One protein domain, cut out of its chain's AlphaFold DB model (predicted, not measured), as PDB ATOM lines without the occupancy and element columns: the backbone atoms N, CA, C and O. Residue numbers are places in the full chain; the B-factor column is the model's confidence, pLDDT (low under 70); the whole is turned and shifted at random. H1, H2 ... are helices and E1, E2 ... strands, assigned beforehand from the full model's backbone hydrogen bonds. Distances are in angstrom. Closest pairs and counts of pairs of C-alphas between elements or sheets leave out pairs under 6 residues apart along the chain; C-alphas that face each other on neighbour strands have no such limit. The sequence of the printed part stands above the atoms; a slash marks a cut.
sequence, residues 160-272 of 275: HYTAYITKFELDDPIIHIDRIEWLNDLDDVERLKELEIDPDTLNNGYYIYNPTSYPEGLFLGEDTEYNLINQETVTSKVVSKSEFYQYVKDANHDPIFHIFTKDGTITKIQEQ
ATOM      1  N   HIS A 160     150.612 214.343 202.649       91.50
ATOM      2  CA  HIS A 160     149.398 215.029 203.051       91.50
ATOM      3  C   HIS A 160     149.765 216.211 203.937       91.50
ATOM      4  O   HIS A 160     150.408 216.052 204.970       91.50
ATOM      5  N   TYR A 161     149.322 217.395 203.529       89.75
ATOM      6  CA  TYR A 161     149.484 218.626 204.287       89.75
ATOM      7  C   TYR A 161     148.123 219.233 204.574       89.75
ATOM      8  O   TYR A 161     147.198 219.115 203.767       89.75
ATOM      9  N   THR A 162     148.021 219.954 205.682       91.19
ATOM     10  CA  THR A 162     146.920 220.890 205.907       91.19
ATOM     11  C   THR A 162     147.471 222.299 205.729       91.19
ATOM     12  O   THR A 162     148.557 222.599 206.215       91.19
ATOM     13  N   ALA A 163     146.790 223.151 204.964       93.38
ATOM     14  CA  ALA A 163     147.330 224.458 204.603       93.38
ATOM     15  C   ALA A 163     146.250 225.486 204.251       93.38
ATOM     16  O   ALA A 163     145.138 225.139 203.843       93.38
ATOM     17  N   TYR A 164     146.620 226.762 204.341       93.56
ATOM     18  CA  TYR A 164     145.932 227.847 203.643       93.56
ATOM     19  C   TYR A 164     146.468 227.973 202.216       93.56
ATOM     20  O   TYR A 164     147.662 227.789 201.985       93.56
ATOM     21  N   ILE A 165     145.616 228.346 201.261       94.38
ATOM     22  CA  ILE A 165     146.058 228.753 199.918       94.38
ATOM     23  C   ILE A 165     146.300 230.263 199.939       94.38
ATOM     24  O   ILE A 165     145.366 231.035 200.140       94.38
ATOM     25  N   THR A 166     147.543 230.691 199.720       92.50
ATOM     26  CA  THR A 166     147.945 232.109 199.789       92.50
ATOM     27  C   THR A 166     148.017 232.782 198.422       92.50
ATOM     28  O   THR A 166     147.825 233.994 198.317       92.50
ATOM     29  N   LYS A 167     148.270 232.012 197.357       93.69
ATOM     30  CA  LYS A 167     148.200 232.479 195.966       93.69
ATOM     31  C   LYS A 167     147.804 231.325 195.056       93.69
ATOM     32  O   LYS A 167     148.432 230.269 195.079       93.69
ATOM     33  N   PHE A 168     146.810 231.557 194.210       95.06
ATOM     34  CA  PHE A 168     146.363 230.607 193.201       95.06
ATOM     35  C   PHE A 168     145.871 231.380 191.983       95.06
ATOM     36  O   PHE A 168     145.053 232.277 192.139       95.06
ATOM     37  N   GLU A 169     146.367 231.051 190.791       95.12
ATOM     38  CA  GLU A 169     145.941 231.656 189.525       95.12
ATOM     39  C   GLU A 169     145.655 230.559 188.495       95.12
ATOM     40  O   GLU A 169     146.292 229.505 188.497       95.12
ATOM     41  N   LEU A 170     144.688 230.785 187.602       93.81
ATOM     42  CA  LEU A 170     144.236 229.749 186.662       93.81
ATOM     43  C   LEU A 170     145.321 229.306 185.679       93.81
ATOM     44  O   LEU A 170     145.421 228.111 185.388       93.81
ATOM     45  N   ASP A 171     146.137 230.253 185.225       93.38
ATOM     46  CA  ASP A 171     147.187 230.033 184.227       93.38
ATOM     47  C   ASP A 171     148.567 229.762 184.858       93.38
ATOM     48  O   ASP A 171     149.540 229.537 184.140       93.38
ATOM     49  N   ASP A 172     148.664 229.784 186.191       94.25
ATOM     50  CA  ASP A 172     149.894 229.474 186.923       94.25
ATOM     51  C   ASP A 172     149.904 227.968 187.265       94.25
ATOM     52  O   ASP A 172     148.921 227.453 187.821       94.25
ATOM     53  N   PRO A 173     150.964 227.215 186.904       94.19
ATOM     54  CA  PRO A 173     151.103 225.822 187.317       94.19
ATOM     55  C   PRO A 173     151.477 225.686 188.797       94.19
ATOM     56  O   PRO A 173     151.474 224.568 189.307       94.19
ATOM     57  N   ILE A 174     151.814 226.786 189.481       96.38
ATOM     58  CA  ILE A 174     152.208 226.785 190.888       96.38
ATOM     59  C   ILE A 174     151.079 227.353 191.746       96.38
ATOM     60  O   ILE A 174     150.563 228.445 191.499       96.38
ATOM     61  N   ILE A 175     150.738 226.625 192.806       95.50
ATOM     62  CA  ILE A 175     149.926 227.135 193.908       95.50
ATOM     63  C   ILE A 175     150.832 227.422 195.100       95.50
ATOM     64  O   ILE A 175     151.729 226.638 195.404       95.50
ATOM     65  N   HIS A 176     150.611 228.553 195.765       94.62
ATOM     66  CA  HIS A 176     151.316 228.865 196.998       94.62
ATOM     67  C   HIS A 176     150.448 228.539 198.200       94.62
ATOM     68  O   HIS A 176     149.282 228.946 198.264       94.62
ATOM     69  N   ILE A 177     151.042 227.842 199.159       93.19
ATOM     70  CA  ILE A 177     150.381 227.400 200.377       93.19
ATOM     71  C   ILE A 177     151.134 227.875 201.615       93.19
ATOM     72  O   ILE A 177     152.342 228.083 201.569       93.19
ATOM     73  N   ASP A 178     150.415 228.031 202.718       92.06
ATOM     74  CA  ASP A 178     150.977 228.234 204.052       92.06
ATOM     75  C   ASP A 178     150.583 227.038 204.923       92.06
ATOM     76  O   ASP A 178     149.395 226.844 205.206       92.06
ATOM     77  N   ARG A 179     151.557 226.175 205.247       90.06
ATOM     78  CA  ARG A 179     151.311 224.907 205.953       90.06
ATOM     79  C   ARG A 179     150.888 225.182 207.398       90.06
ATOM     80  O   ARG A 179     151.473 226.015 208.084       90.06
ATOM     81  N   ILE A 180     149.910 224.421 207.874       88.81
ATOM     82  CA  ILE A 180     149.432 224.442 209.256       88.81
ATOM     83  C   ILE A 180     149.328 223.021 209.812       88.81
ATOM     84  O   ILE A 180     149.044 222.070 209.083       88.81
ATOM     85  N   GLU A 181     149.493 222.877 211.123       86.69
ATOM     86  CA  GLU A 181     149.069 221.676 211.840       86.69
ATOM     87  C   GLU A 181     147.662 221.930 212.397       86.69
ATOM     88  O   GLU A 181     147.436 222.868 213.166       86.69
ATOM     89  N   TRP A 182     146.700 221.106 211.986       85.38
ATOM     90  CA  TRP A 182     145.357 221.090 212.554       85.38
ATOM     91  C   TRP A 182     145.318 220.034 213.655       85.38
ATOM     92  O   TRP A 182     145.405 218.847 213.354       85.38
ATOM     93  N   LEU A 183     145.204 220.471 214.908       85.75
ATOM     94  CA  LEU A 183     145.246 219.615 216.092       85.75
ATOM     95  C   LEU A 183     143.875 219.565 216.762       85.75
ATOM     96  O   LEU A 183     143.190 220.584 216.825       85.75
ATOM     97  N   ASN A 184     143.490 218.415 217.310       85.81
ATOM     98  CA  ASN A 184     142.251 218.246 218.064       85.81
ATOM     99  C   ASN A 184     142.475 217.596 219.438       85.81
ATOM    100  O   ASN A 184     143.469 216.910 219.675       85.81
ATOM    101  N   ASP A 185     141.549 217.832 220.362       82.38
ATOM    102  CA  ASP A 185     141.640 217.374 221.755       82.38
ATOM    103  C   ASP A 185     141.448 215.859 221.949       82.38
ATOM    104  O   ASP A 185     141.726 215.351 223.036       82.38
ATOM    105  N   LEU A 186     141.014 215.126 220.920       82.38
ATOM    106  CA  LEU A 186     140.819 213.675 220.978       82.38
ATOM    107  C   LEU A 186     142.067 212.909 220.533       82.38
ATOM    108  O   LEU A 186     142.509 211.999 221.237       82.38
ATOM    109  N   ASP A 187     142.635 213.283 219.389       79.75
ATOM    110  CA  ASP A 187     143.711 212.523 218.749       79.75
ATOM    111  C   ASP A 187     145.107 213.101 219.043       79.75
ATOM    112  O   ASP A 187     146.088 212.356 219.077       79.75
ATOM    113  N   ASP A 188     145.212 214.405 219.339       82.88
ATOM    114  CA  ASP A 188     146.492 215.129 219.360       82.88
ATOM    115  C   ASP A 188     146.946 215.558 220.765       82.88
ATOM    116  O   ASP A 188     147.756 216.473 220.920       82.88
ATOM    117  N   VAL A 189     146.471 214.880 221.814       83.25
ATOM    118  CA  VAL A 189     146.720 215.239 223.227       83.25
ATOM    119  C   VAL A 189     148.210 215.417 223.549       83.25
ATOM    120  O   VAL A 189     148.601 216.391 224.195       83.25
ATOM    121  N   GLU A 190     149.070 214.502 223.090       82.38
ATOM    122  CA  GLU A 190     150.515 214.604 223.336       82.38
ATOM    123  C   GLU A 190     151.147 215.769 222.563       82.38
ATOM    124  O   GLU A 190     152.035 216.434 223.094       82.38
ATOM    125  N   ARG A 191     150.671 216.068 221.347       83.12
ATOM    126  CA  ARG A 191     151.172 217.190 220.543       83.12
ATOM    127  C   ARG A 191     150.729 218.535 221.120       83.12
ATOM    128  O   ARG A 191     151.545 219.444 221.223       83.12
ATOM    129  N   LEU A 192     149.480 218.642 221.577       86.75
ATOM    130  CA  LEU A 192     148.978 219.812 222.305       86.75
ATOM    131  C   LEU A 192     149.814 220.074 223.563       86.75
ATOM    132  O   LEU A 192     150.239 221.202 223.805       86.75
ATOM    133  N   LYS A 193     150.148 219.016 224.310       86.44
ATOM    134  CA  LYS A 193     151.034 219.101 225.475       86.44
ATOM    135  C   LYS A 193     152.462 219.517 225.113       86.44
ATOM    136  O   LYS A 193     153.041 220.326 225.834       86.44
ATOM    137  N   GLU A 194     153.033 218.984 224.030       84.81
ATOM    138  CA  GLU A 194     154.348 219.403 223.512       84.81
ATOM    139  C   GLU A 194     154.374 220.902 223.163       84.81
ATOM    140  O   GLU A 194     155.398 221.554 223.358       84.81
ATOM    141  N   LEU A 195     153.254 221.453 222.684       87.19
ATOM    142  CA  LEU A 195     153.093 222.871 222.348       87.19
ATOM    143  C   LEU A 195     152.661 223.749 223.536       87.19
ATOM    144  O   LEU A 195     152.432 224.942 223.353       87.19
ATOM    145  N   GLU A 196     152.549 223.175 224.738       90.75
ATOM    146  CA  GLU A 196     152.062 223.851 225.949       90.75
ATOM    147  C   GLU A 196     150.649 224.454 225.789       90.75
ATOM    148  O   GLU A 196     150.313 225.475 226.393       90.75
ATOM    149  N   ILE A 197     149.805 223.808 224.981       87.56
ATOM    150  CA  ILE A 197     148.411 224.191 224.744       87.56
ATOM    151  C   ILE A 197     147.511 223.341 225.633       87.56
ATOM    152  O   ILE A 197     147.591 222.114 225.624       87.56
ATOM    153  N   ASP A 198     146.628 223.999 226.381       86.75
ATOM    154  CA  ASP A 198     145.625 223.335 227.209       86.75
ATOM    155  C   ASP A 198     144.416 222.914 226.345       86.75
ATOM    156  O   ASP A 198     143.713 223.799 225.838       86.75
ATOM    157  N   PRO A 199     144.147 221.604 226.159       83.25
ATOM    158  CA  PRO A 199     143.019 221.129 225.355       83.25
ATOM    159  C   PRO A 199     141.664 221.661 225.843       83.25
ATOM    160  O   PRO A 199     140.779 221.928 225.032       83.25
ATOM    161  N   ASP A 200     141.521 221.921 227.148       83.31
ATOM    162  CA  ASP A 200     140.276 222.438 227.733       83.31
ATOM    163  C   ASP A 200     139.992 223.901 227.328       83.31
ATOM    164  O   ASP A 200     138.898 224.424 227.559       83.31
ATOM    165  N   THR A 201     140.964 224.583 226.710       83.06
ATOM    166  CA  THR A 201     140.828 225.966 226.220       83.06
ATOM    167  C   THR A 201     140.423 226.060 224.747       83.06
ATOM    168  O   THR A 201     140.232 227.164 224.223       83.06
ATOM    169  N   LEU A 202     140.256 224.924 224.061       83.25
ATOM    170  CA  LEU A 202     139.884 224.885 222.650       83.25
ATOM    171  C   LEU A 202     138.387 225.162 222.479       83.25
ATOM    172  O   LEU A 202     137.550 224.270 222.587       83.25
ATOM    173  N   ASN A 203     138.039 226.409 222.147       70.94
ATOM    174  CA  ASN A 203     136.642 226.855 222.016       70.94
ATOM    175  C   ASN A 203     135.782 226.005 221.057       70.94
ATOM    176  O   ASN A 203     134.569 225.950 221.237       70.94
ATOM    177  N   ASN A 204     136.397 225.350 220.063       77.19
ATOM    178  CA  ASN A 204     135.720 224.533 219.048       77.19
ATOM    179  C   ASN A 204     136.299 223.102 218.934       77.19
ATOM    180  O   ASN A 204     136.116 222.459 217.903       77.19
ATOM    181  N   GLY A 205     137.033 222.623 219.947       80.81
ATOM    182  CA  GLY A 205     137.648 221.282 219.947       80.81
ATOM    183  C   GLY A 205     138.867 221.116 219.029       80.81
ATOM    184  O   GLY A 205     139.357 220.005 218.848       80.81
ATOM    185  N   TYR A 206     139.376 222.202 218.435       84.69
ATOM    186  CA  TYR A 206     140.593 222.173 217.622       84.69
ATOM    187  C   TYR A 206     141.483 223.403 217.833       84.69
ATOM    188  O   TYR A 206     141.021 224.472 218.244       84.69
ATOM    189  N   TYR A 207     142.763 223.242 217.505       83.94
ATOM    190  CA  TYR A 207     143.796 224.268 217.464       83.94
ATOM    191  C   TYR A 207     144.481 224.261 216.097       83.94
ATOM    192  O   TYR A 207     144.851 223.209 215.586       83.94
ATOM    193  N   ILE A 208     144.681 225.442 215.514       86.12
ATOM    194  CA  ILE A 208     145.462 225.599 214.285       86.12
ATOM    195  C   ILE A 208     146.827 226.150 214.672       86.12
ATOM    196  O   ILE A 208     146.952 227.317 215.047       86.12
ATOM    197  N   TYR A 209     147.850 225.310 214.575       83.75
ATOM    198  CA  TYR A 209     149.228 225.726 214.758       83.75
ATOM    199  C   TYR A 209     149.826 226.124 213.411       83.75
ATOM    200  O   TYR A 209     149.876 225.324 212.481       83.75
ATOM    201  N   ASN A 210     150.300 227.363 213.310       85.06
ATOM    202  CA  ASN A 210     151.028 227.851 212.146       85.06
ATOM    203  C   ASN A 210     152.463 228.221 212.577       85.06
ATOM    204  O   ASN A 210     152.690 229.344 213.040       85.06
ATOM    205  N   PRO A 211     153.422 227.277 212.511       69.38
ATOM    206  CA  PRO A 211     154.795 227.507 212.966       69.38
ATOM    207  C   PRO A 211     155.586 228.469 212.070       69.38
ATOM    208  O   PRO A 211     156.566 229.065 212.521       69.38
ATOM    209  N   THR A 212     155.206 228.600 210.798       66.62
ATOM    210  CA  THR A 212     155.987 229.289 209.765       66.62
ATOM    211  C   THR A 212     155.058 229.996 208.795       66.62
ATOM    212  O   THR A 212     154.248 229.334 208.180       66.62
ATOM    213  N   SER A 213     155.242 231.296 208.572       62.19
ATOM    214  CA  SER A 213     154.413 232.091 207.647       62.19
ATOM    215  C   SER A 213     155.014 232.245 206.243       62.19
ATOM    216  O   SER A 213     154.723 233.219 205.542       62.19
ATOM    217  N   TYR A 214     155.934 231.355 205.846       69.12
ATOM    218  CA  TYR A 214     156.583 231.467 204.541       69.12
ATOM    219  C   TYR A 214     155.851 230.609 203.507       69.12
ATOM    220  O   TYR A 214     155.861 229.384 203.638       69.12
ATOM    221  N   PRO A 215     155.261 231.218 202.463       79.56
ATOM    222  CA  PRO A 215     154.491 230.474 201.488       79.56
ATOM    223  C   PRO A 215     155.391 229.563 200.649       79.56
ATOM    224  O   PRO A 215     156.350 230.012 200.016       79.56
ATOM    225  N   GLU A 216     155.045 228.283 200.603       88.56
ATOM    226  CA  GLU A 216     155.681 227.277 199.759       88.56
ATOM    227  C   GLU A 216     154.953 227.184 198.417       88.56
ATOM    228  O   GLU A 216     153.726 227.206 198.374       88.56
ATOM    229  N   GLY A 217     155.703 227.087 197.316       92.88
ATOM    230  CA  GLY A 217     155.141 226.847 195.988       92.88
ATOM    231  C   GLY A 217     155.136 225.360 195.646       92.88
ATOM    232  O   GLY A 217     156.188 224.728 195.677       92.88
ATOM    233  N   LEU A 218     153.976 224.831 195.259       93.88
ATOM    234  CA  LEU A 218     153.799 223.451 194.810       93.88
ATOM    235  C   LEU A 218     153.263 223.414 193.376       93.88
ATOM    236  O   LEU A 218     152.415 224.227 193.005       93.88
ATOM    237  N   PHE A 219     153.728 222.452 192.579       95.62
ATOM    238  CA  PHE A 219     153.237 222.252 191.217       95.62
ATOM    239  C   PHE A 219     151.897 221.518 191.214       95.62
ATOM    240  O   PHE A 219     151.721 220.511 191.897       95.62
ATOM    241  N   LEU A 220     150.959 221.994 190.405       96.25
ATOM    242  CA  LEU A 220     149.712 221.296 190.113       96.25
ATOM    243  C   LEU A 220     149.969 220.192 189.083       96.25
ATOM    244  O   LEU A 220     150.613 220.431 188.061       96.25
ATOM    245  N   GLY A 221     149.446 218.997 189.346       95.50
ATOM    246  CA  GLY A 221     149.375 217.936 188.348       95.50
ATOM    247  C   GLY A 221     148.340 218.256 187.264       95.50
ATOM    248  O   GLY A 221     147.409 219.036 187.475       95.50
ATOM    249  N   GLU A 222     148.477 217.634 186.092       91.94
ATOM    250  CA  GLU A 222     147.504 217.809 185.001       91.94
ATOM    251  C   GLU A 222     146.093 217.353 185.418       91.94
ATOM    252  O   GLU A 222     145.108 218.022 185.107       91.94
ATOM    253  N   ASP A 223     146.020 216.276 186.206       93.88
ATOM    254  CA  ASP A 223     144.782 215.655 186.684       93.88
ATOM    255  C   ASP A 223     144.463 215.990 188.155       93.88
ATOM    256  O   ASP A 223     143.806 215.206 188.841       93.88
ATOM    257  N   THR A 224     144.931 217.135 188.678       97.44
ATOM    258  CA  THR A 224     144.624 217.528 190.066       97.44
ATOM    259  C   THR A 224     143.112 217.570 190.310       97.44
ATOM    260  O   THR A 224     142.378 218.314 189.655       97.44
ATOM    261  N   GLU A 225     142.647 216.822 191.311       98.19
ATOM    262  CA  GLU A 225     141.250 216.818 191.738       98.19
ATOM    263  C   GLU A 225     140.984 217.940 192.754       98.19
ATOM    264  O   GLU A 225     141.663 218.039 193.777       98.19
ATOM    265  N   TYR A 226     139.959 218.762 192.520       98.00
ATOM    266  CA  TYR A 226     139.568 219.849 193.423       98.00
ATOM    267  C   TYR A 226     138.242 219.523 194.099       98.00
ATOM    268  O   TYR A 226     137.248 219.243 193.431       98.00
ATOM    269  N   ASN A 227     138.214 219.581 195.425       97.50
ATOM    270  CA  ASN A 227     137.062 219.214 196.232       97.50
ATOM    271  C   ASN A 227     136.664 220.350 197.171       97.50
ATOM    272  O   ASN A 227     137.482 220.831 197.956       97.50
ATOM    273  N   LEU A 228     135.387 220.720 197.127       95.88
ATOM    274  CA  LEU A 228     134.779 221.691 198.034       95.88
ATOM    275  C   LEU A 228     133.718 221.019 198.893       95.88
ATOM    276  O   LEU A 228     133.049 220.079 198.446       95.88
ATOM    277  N   ILE A 229     133.536 221.509 200.113       92.69
ATOM    278  CA  ILE A 229     132.505 220.994 201.003       92.69
ATOM    279  C   ILE A 229     131.182 221.686 200.709       92.69
ATOM    280  O   ILE A 229     131.058 222.908 200.701       92.69
ATOM    281  N   ASN A 230     130.145 220.875 200.521       86.06
ATOM    282  CA  ASN A 230     128.783 221.368 200.581       86.06
ATOM    283  C   ASN A 230     128.387 221.577 202.048       86.06
ATOM    284  O   ASN A 230     128.215 220.608 202.784       86.06
ATOM    285  N   GLN A 231     128.211 222.836 202.447       80.19
ATOM    286  CA  GLN A 231     127.842 223.239 203.808       80.19
ATOM    287  C   GLN A 231     126.470 222.699 204.259       80.19
ATOM    288  O   GLN A 231     126.254 222.496 205.448       80.19
ATOM    289  N   GLU A 232     125.538 222.431 203.337       81.19
ATOM    290  CA  GLU A 232     124.201 221.920 203.683       81.19
ATOM    291  C   GLU A 232     124.215 220.425 204.011       81.19
ATOM    292  O   GLU A 232     123.480 219.964 204.885       81.19
ATOM    293  N   THR A 233     125.028 219.654 203.286       83.19
ATOM    294  CA  THR A 233     125.072 218.189 203.397       83.19
ATOM    295  C   THR A 233     126.308 217.679 204.127       83.19
ATOM    296  O   THR A 233     126.366 216.494 204.444       83.19
ATOM    297  N   VAL A 234     127.286 218.551 204.389       84.00
ATOM    298  CA  VAL A 234     128.603 218.228 204.965       84.00
ATOM    299  C   VAL A 234     129.289 217.110 204.167       84.00
ATOM    300  O   VAL A 234     129.855 216.161 204.703       84.00
ATOM    301  N   THR A 235     129.200 217.196 202.836       87.75
ATOM    302  CA  THR A 235     129.812 216.229 201.913       87.75
ATOM    303  C   THR A 235     130.754 216.917 200.942       87.75
ATOM    304  O   THR A 235     130.444 217.999 200.441       87.75
ATOM    305  N   SER A 236     131.853 216.246 200.605       89.75
ATOM    306  CA  SER A 236     132.764 216.681 199.547       89.75
ATOM    307  C   SER A 236     132.108 216.589 198.166       89.75
ATOM    308  O   SER A 236     131.409 215.617 197.863       89.75
ATOM    309  N   LYS A 237     132.366 217.581 197.315       94.12
ATOM    310  CA  LYS A 237     131.974 217.619 195.905       94.12
ATOM    311  C   LYS A 237     133.197 217.956 195.053       94.12
ATOM    312  O   LYS A 237     133.820 218.995 195.259       94.12
ATOM    313  N   VAL A 238     133.466 217.125 194.046       96.69
ATOM    314  CA  VAL A 238     134.475 217.419 193.018       96.69
ATOM    315  C   VAL A 238     133.988 218.569 192.131       96.69
ATOM    316  O   VAL A 238     132.840 218.571 191.675       96.69
ATOM    317  N   VAL A 239     134.857 219.547 191.895       97.12
ATOM    318  CA  VAL A 239     134.601 220.745 191.083       97.12
ATOM    319  C   VAL A 239     135.720 220.961 190.064       97.12
ATOM    320  O   VAL A 239     136.802 220.387 190.165       97.12
ATOM    321  N   SER A 240     135.465 221.796 189.060       97.19
ATOM    322  CA  SER A 240     136.497 222.203 188.101       97.19
ATOM    323  C   SER A 240     137.534 223.148 188.728       97.19
ATOM    324  O   SER A 240     137.232 223.864 189.685       97.19
ATOM    325  N   LYS A 241     138.737 223.236 188.131       96.31
ATOM    326  CA  LYS A 241     139.779 224.210 188.528       96.31
ATOM    327  C   LYS A 241     139.232 225.644 188.571       96.31
ATOM    328  O   LYS A 241     139.523 226.386 189.504       96.31
ATOM    329  N   SER A 242     138.412 226.021 187.587       96.88
ATOM    330  CA  SER A 242     137.797 227.353 187.499       96.88
ATOM    331  C   SER A 242     136.801 227.629 188.620       96.88
ATOM    332  O   SER A 242     136.815 228.717 189.191       96.88
ATOM    333  N   GLU A 243     135.957 226.654 188.960       96.69
ATOM    334  CA  GLU A 243     135.032 226.772 190.095       96.69
ATOM    335  C   GLU A 243     135.791 226.852 191.424       96.69
ATOM    336  O   GLU A 243     135.467 227.694 192.258       96.69
ATOM    337  N   PHE A 244     136.833 226.033 191.601       97.00
ATOM    338  CA  PHE A 244     137.682 226.065 192.791       97.00
ATOM    339  C   PHE A 244     138.424 227.402 192.935       97.00
ATOM    340  O   PHE A 244     138.432 227.988 194.014       97.00
ATOM    341  N   TYR A 245     138.988 227.934 191.845       96.25
ATOM    342  CA  TYR A 245     139.624 229.258 191.830       96.25
ATOM    343  C   TYR A 245     138.655 230.353 192.258       96.25
ATOM    344  O   TYR A 245     138.992 231.181 193.104       96.25
ATOM    345  N   GLN A 246     137.439 230.341 191.704       95.88
ATOM    346  CA  GLN A 246     136.431 231.332 192.054       95.88
ATOM    347  C   GLN A 246     136.040 231.223 193.532       95.88
ATOM    348  O   GLN A 246     135.937 232.247 194.201       95.88
ATOM    349  N   TYR A 247     135.907 230.002 194.060       94.94
ATOM    350  CA  TYR A 247     135.652 229.772 195.482       94.94
ATOM    351  C   TYR A 247     136.744 230.365 196.376       94.94
ATOM    352  O   TYR A 247     136.437 231.142 197.276       94.94
ATOM    353  N   VAL A 248     138.014 230.042 196.107       93.81
ATOM    354  CA  VAL A 248     139.156 230.546 196.890       93.81
ATOM    355  C   VAL A 248     139.224 232.076 196.846       93.81
ATOM    356  O   VAL A 248     139.512 232.706 197.857       93.81
ATOM    357  N   LYS A 249     138.921 232.684 195.695       91.62
ATOM    358  CA  LYS A 249     138.947 234.140 195.508       91.62
ATOM    359  C   LYS A 249     137.805 234.875 196.212       91.62
ATOM    360  O   LYS A 249     138.013 235.981 196.705       91.62
ATOM    361  N   ASP A 250     136.615 234.281 196.226       91.12
ATOM    362  CA  ASP A 250     135.404 234.882 196.801       91.12
ATOM    363  C   ASP A 250     135.209 234.537 198.283       91.12
ATOM    364  O   ASP A 250     134.277 235.035 198.925       91.12
ATOM    365  N   ALA A 251     136.052 233.666 198.841       84.31
ATOM    366  CA  ALA A 251     135.966 233.253 200.227       84.31
ATOM    367  C   ALA A 251     136.129 234.465 201.163       84.31
ATOM    368  O   ALA A 251     137.204 235.030 201.318       84.31
ATOM    369  N   ASN A 252     135.050 234.829 201.863       76.38
ATOM    370  CA  ASN A 252     135.060 235.875 202.902       76.38
ATOM    371  C   ASN A 252     135.674 235.399 204.237       76.38
ATOM    372  O   ASN A 252     135.461 236.006 205.286       76.38
ATOM    373  N   HIS A 253     136.370 234.270 204.204       79.31
ATOM    374  CA  HIS A 253     137.011 233.594 205.323       79.31
ATOM    375  C   HIS A 253     138.272 232.909 204.786       79.31
ATOM    376  O   HIS A 253     138.390 232.777 203.572       79.31
ATOM    377  N   ASP A 254     139.175 232.454 205.655       84.94
ATOM    378  CA  ASP A 254     140.394 231.746 205.238       84.94
ATOM    379  C   ASP A 254     140.131 230.229 205.232       84.94
ATOM    380  O   ASP A 254     140.270 229.605 206.294       84.94
ATOM    381  N   PRO A 255     139.629 229.613 204.138       91.81
ATOM    382  CA  PRO A 255     139.396 228.174 204.071       91.81
ATOM    383  C   PRO A 255     140.701 227.410 204.250       91.81
ATOM    384  O   PRO A 255     141.770 227.837 203.814       91.81
ATOM    385  N   ILE A 256     140.587 226.264 204.908       92.75
ATOM    386  CA  ILE A 256     141.698 225.346 205.126       92.75
ATOM    387  C   ILE A 256     141.525 224.185 204.169       92.75
ATOM    388  O   ILE A 256     140.403 223.740 203.926       92.75
ATOM    389  N   PHE A 257     142.633 223.700 203.628       95.31
ATOM    390  CA  PHE A 257     142.634 222.621 202.660       95.31
ATOM    391  C   PHE A 257     143.585 221.514 203.085       95.31
ATOM    392  O   PHE A 257     144.688 221.772 203.563       95.31
ATOM    393  N   HIS A 258     143.172 220.280 202.840       94.81
ATOM    394  CA  HIS A 258     144.068 219.150 202.712       94.81
ATOM    395  C   HIS A 258     144.660 219.134 201.304       94.81
ATOM    396  O   HIS A 258     143.926 219.110 200.311       94.81
ATOM    397  N   ILE A 259     145.984 219.135 201.233       95.44
ATOM    398  CA  ILE A 259     146.766 219.078 200.004       95.44
ATOM    399  C   ILE A 259     147.445 217.716 199.955       95.44
ATOM    400  O   ILE A 259     148.174 217.356 200.877       95.44
ATOM    401  N   PHE A 260     147.203 216.966 198.885       95.25
ATOM    402  CA  PHE A 260     147.830 215.671 198.648       95.25
ATOM    403  C   PHE A 260     148.802 215.787 197.484       95.25
ATOM    404  O   PHE A 260     148.422 216.261 196.410       95.25
ATOM    405  N   THR A 261     150.036 215.332 197.683       94.12
ATOM    406  CA  THR A 261     151.061 215.327 196.632       94.12
ATOM    407  C   THR A 261     151.584 213.929 196.371       94.12
ATOM    408  O   THR A 261     151.712 213.123 197.293       94.12
ATOM    409  N   LYS A 262     151.929 213.664 195.114       92.69
ATOM    410  CA  LYS A 262     152.654 212.473 194.675       92.69
ATOM    411  C   LYS A 262     153.549 212.861 193.498       92.69
ATOM    412  O   LYS A 262     153.158 213.703 192.690       92.69
ATOM    413  N   ASP A 263     154.745 212.282 193.425       90.69
ATOM    414  CA  ASP A 263     155.693 212.513 192.324       90.69
ATOM    415  C   ASP A 263     156.010 214.012 192.106       90.69
ATOM    416  O   ASP A 263     156.072 214.506 190.982       90.69
ATOM    417  N   GLY A 264     156.127 214.770 193.205       88.75
ATOM    418  CA  GLY A 264     156.429 216.207 193.186       88.75
ATOM    419  C   GLY A 264     155.290 217.121 192.713       88.75
ATOM    420  O   GLY A 264     155.508 218.321 192.536       88.75
ATOM    421  N   THR A 265     154.077 216.594 192.513       94.19
ATOM    422  CA  THR A 265     152.908 217.377 192.080       94.19
ATOM    423  C   THR A 265     151.696 217.152 192.976       94.19
ATOM    424  O   THR A 265     151.553 216.112 193.619       94.19
ATOM    425  N   ILE A 266     150.798 218.133 193.031       96.12
ATOM    426  CA  ILE A 266     149.521 218.015 193.733       96.12
ATOM    427  C   ILE A 266     148.584 217.126 192.921       96.12
ATOM    428  O   ILE A 266     148.265 217.420 191.769       96.12
ATOM    429  N   THR A 267     148.072 216.079 193.554       96.94
ATOM    430  CA  THR A 267     147.091 215.163 192.962       96.94
ATOM    431  C   THR A 267     145.673 215.482 193.413       96.94
ATOM    432  O   THR A 267     144.724 215.261 192.663       96.94
ATOM    433  N   LYS A 268     145.510 216.044 194.617       97.81
ATOM    434  CA  LYS A 268     144.199 216.397 195.161       97.81
ATOM    435  C   LYS A 268     144.278 217.574 196.129       97.81
ATOM    436  O   LYS A 268     145.175 217.645 196.965       97.81
ATOM    437  N   ILE A 269     143.285 218.453 196.049       97.81
ATOM    438  CA  ILE A 269     143.015 219.521 197.012       97.81
ATOM    439  C   ILE A 269     141.597 219.329 197.538       97.81
ATOM    440  O   ILE A 269     140.657 219.197 196.753       97.81
ATOM    441  N   GLN A 270     141.431 219.308 198.856       96.69
ATOM    442  CA  GLN A 270     140.130 219.133 199.492       96.69
ATOM    443  C   GLN A 270     139.935 220.119 200.630       96.69
ATOM    444  O   GLN A 270     140.756 220.187 201.534       96.69
ATOM    445  N   GLU A 271     138.829 220.851 200.609       95.38
ATOM    446  CA  GLU A 271     138.448 221.723 201.717       95.38
ATOM    447  C   GLU A 271     138.263 220.932 203.028       95.38
ATOM    448  O   GLU A 271     137.674 219.848 203.040       95.38
ATOM    449  N   GLN A 272     138.768 221.484 204.131       90.88
ATOM    450  CA  GLN A 272     138.560 221.015 205.501       90.88
ATOM    451  C   GLN A 272     137.249 221.587 206.045       90.88
ATOM    452  O   GLN A 272     137.032 222.801 206.043       90.88
TER     453      GLN A 272
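What this domain is: This is residues 160 to 272 of the 275 residues of an uncharacterized protein of Tissierellia bacterium (UniProt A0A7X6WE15). A small closed barrel of five strands, E1, E2, E4, E7 and E6, has the helix H2 packed on its outside. E2 runs on beyond the ring to pair with E3, and with the short helix H1 these make a small head at one end; on another side the late part of E4 folds back through the hairpin with E5. The printed part has 113 residues, with two named helices and seven named strands in the order E1 E2 H1 E3 E4 E5 H2 E6 E7, and its class is mixed, helices and strands. The barrel is mixed: E4 and E7 are parallel, the other neighbour pairs antiparallel. The whole is compact, with a radius of gyration of the C-alphas of 15.2 A and spans of 43 by 33 by 25 A.

Where its parts are: E1, residues 160 to 167, begins at C-alpha 160 (149.398, 215.029, 203.051) and bends by 65 degrees at residue 164. E2, residues 174 to 184, is 30.2 A long and ends at C-alpha 184 (142.251, 218.246, 218.064). H1 is residues 189 to 194 and E3 residues 206 to 209. E4, residues 216 to 230, is 27.6 A long and bends by 106 degrees at residue 219. E5 is residues 235 to 239, and H2, residues 241 to 250, is 14.2 A long. E6, residues 256 to 262, is 19.9 A long, and E7, residues 265 to 271, ends at C-alpha 271 (138.448, 221.723, 201.717).

How they stand to each other: E1 and E2 form a hairpin, with N 164 and O 178 2.9 A apart. Pairing along E2 is staggered: residues 174 to 177 pair with E4, with N 175 and O 218 at 2.9 A, and residues 181 to 184 with E3, with N 183 and O 207 at 2.8 A. E4 also pairs with E7, with N 227 and O 269 at 2.8 A, and forms a hairpin with E5, with N 237 and O 228 at 2.8 A. E7 and E6 form a hairpin, with N 258 and O 270 at 2.7 A, and E6 beside E1 closes the ring, with N 259 and O 161 at 2.8 A. H2 lies outside the barrel at a height over the sheet of 8.5 A; its closest C-alpha pair with E4 is Tyr 226 and Phe 244, 6.5 A. H1 is on the same sheet, its closest C-alpha pair with E2 being Leu 183 and Leu 192, 7.3 A. In H1 and H2 every O i to N i+4 pair is within hydrogen-bond range. H1 and H2 are apart.

The domain as a whole: The two C-alphas farthest apart are those of Asp 171 and Asp 200, 44.7 A. The printed part has no cut. The link from H1 to E3 is long, with 11 residues between them. Mean pLDDT of the printed part is 89.4; residues 211 to 214, between E3 and E4, are under 70.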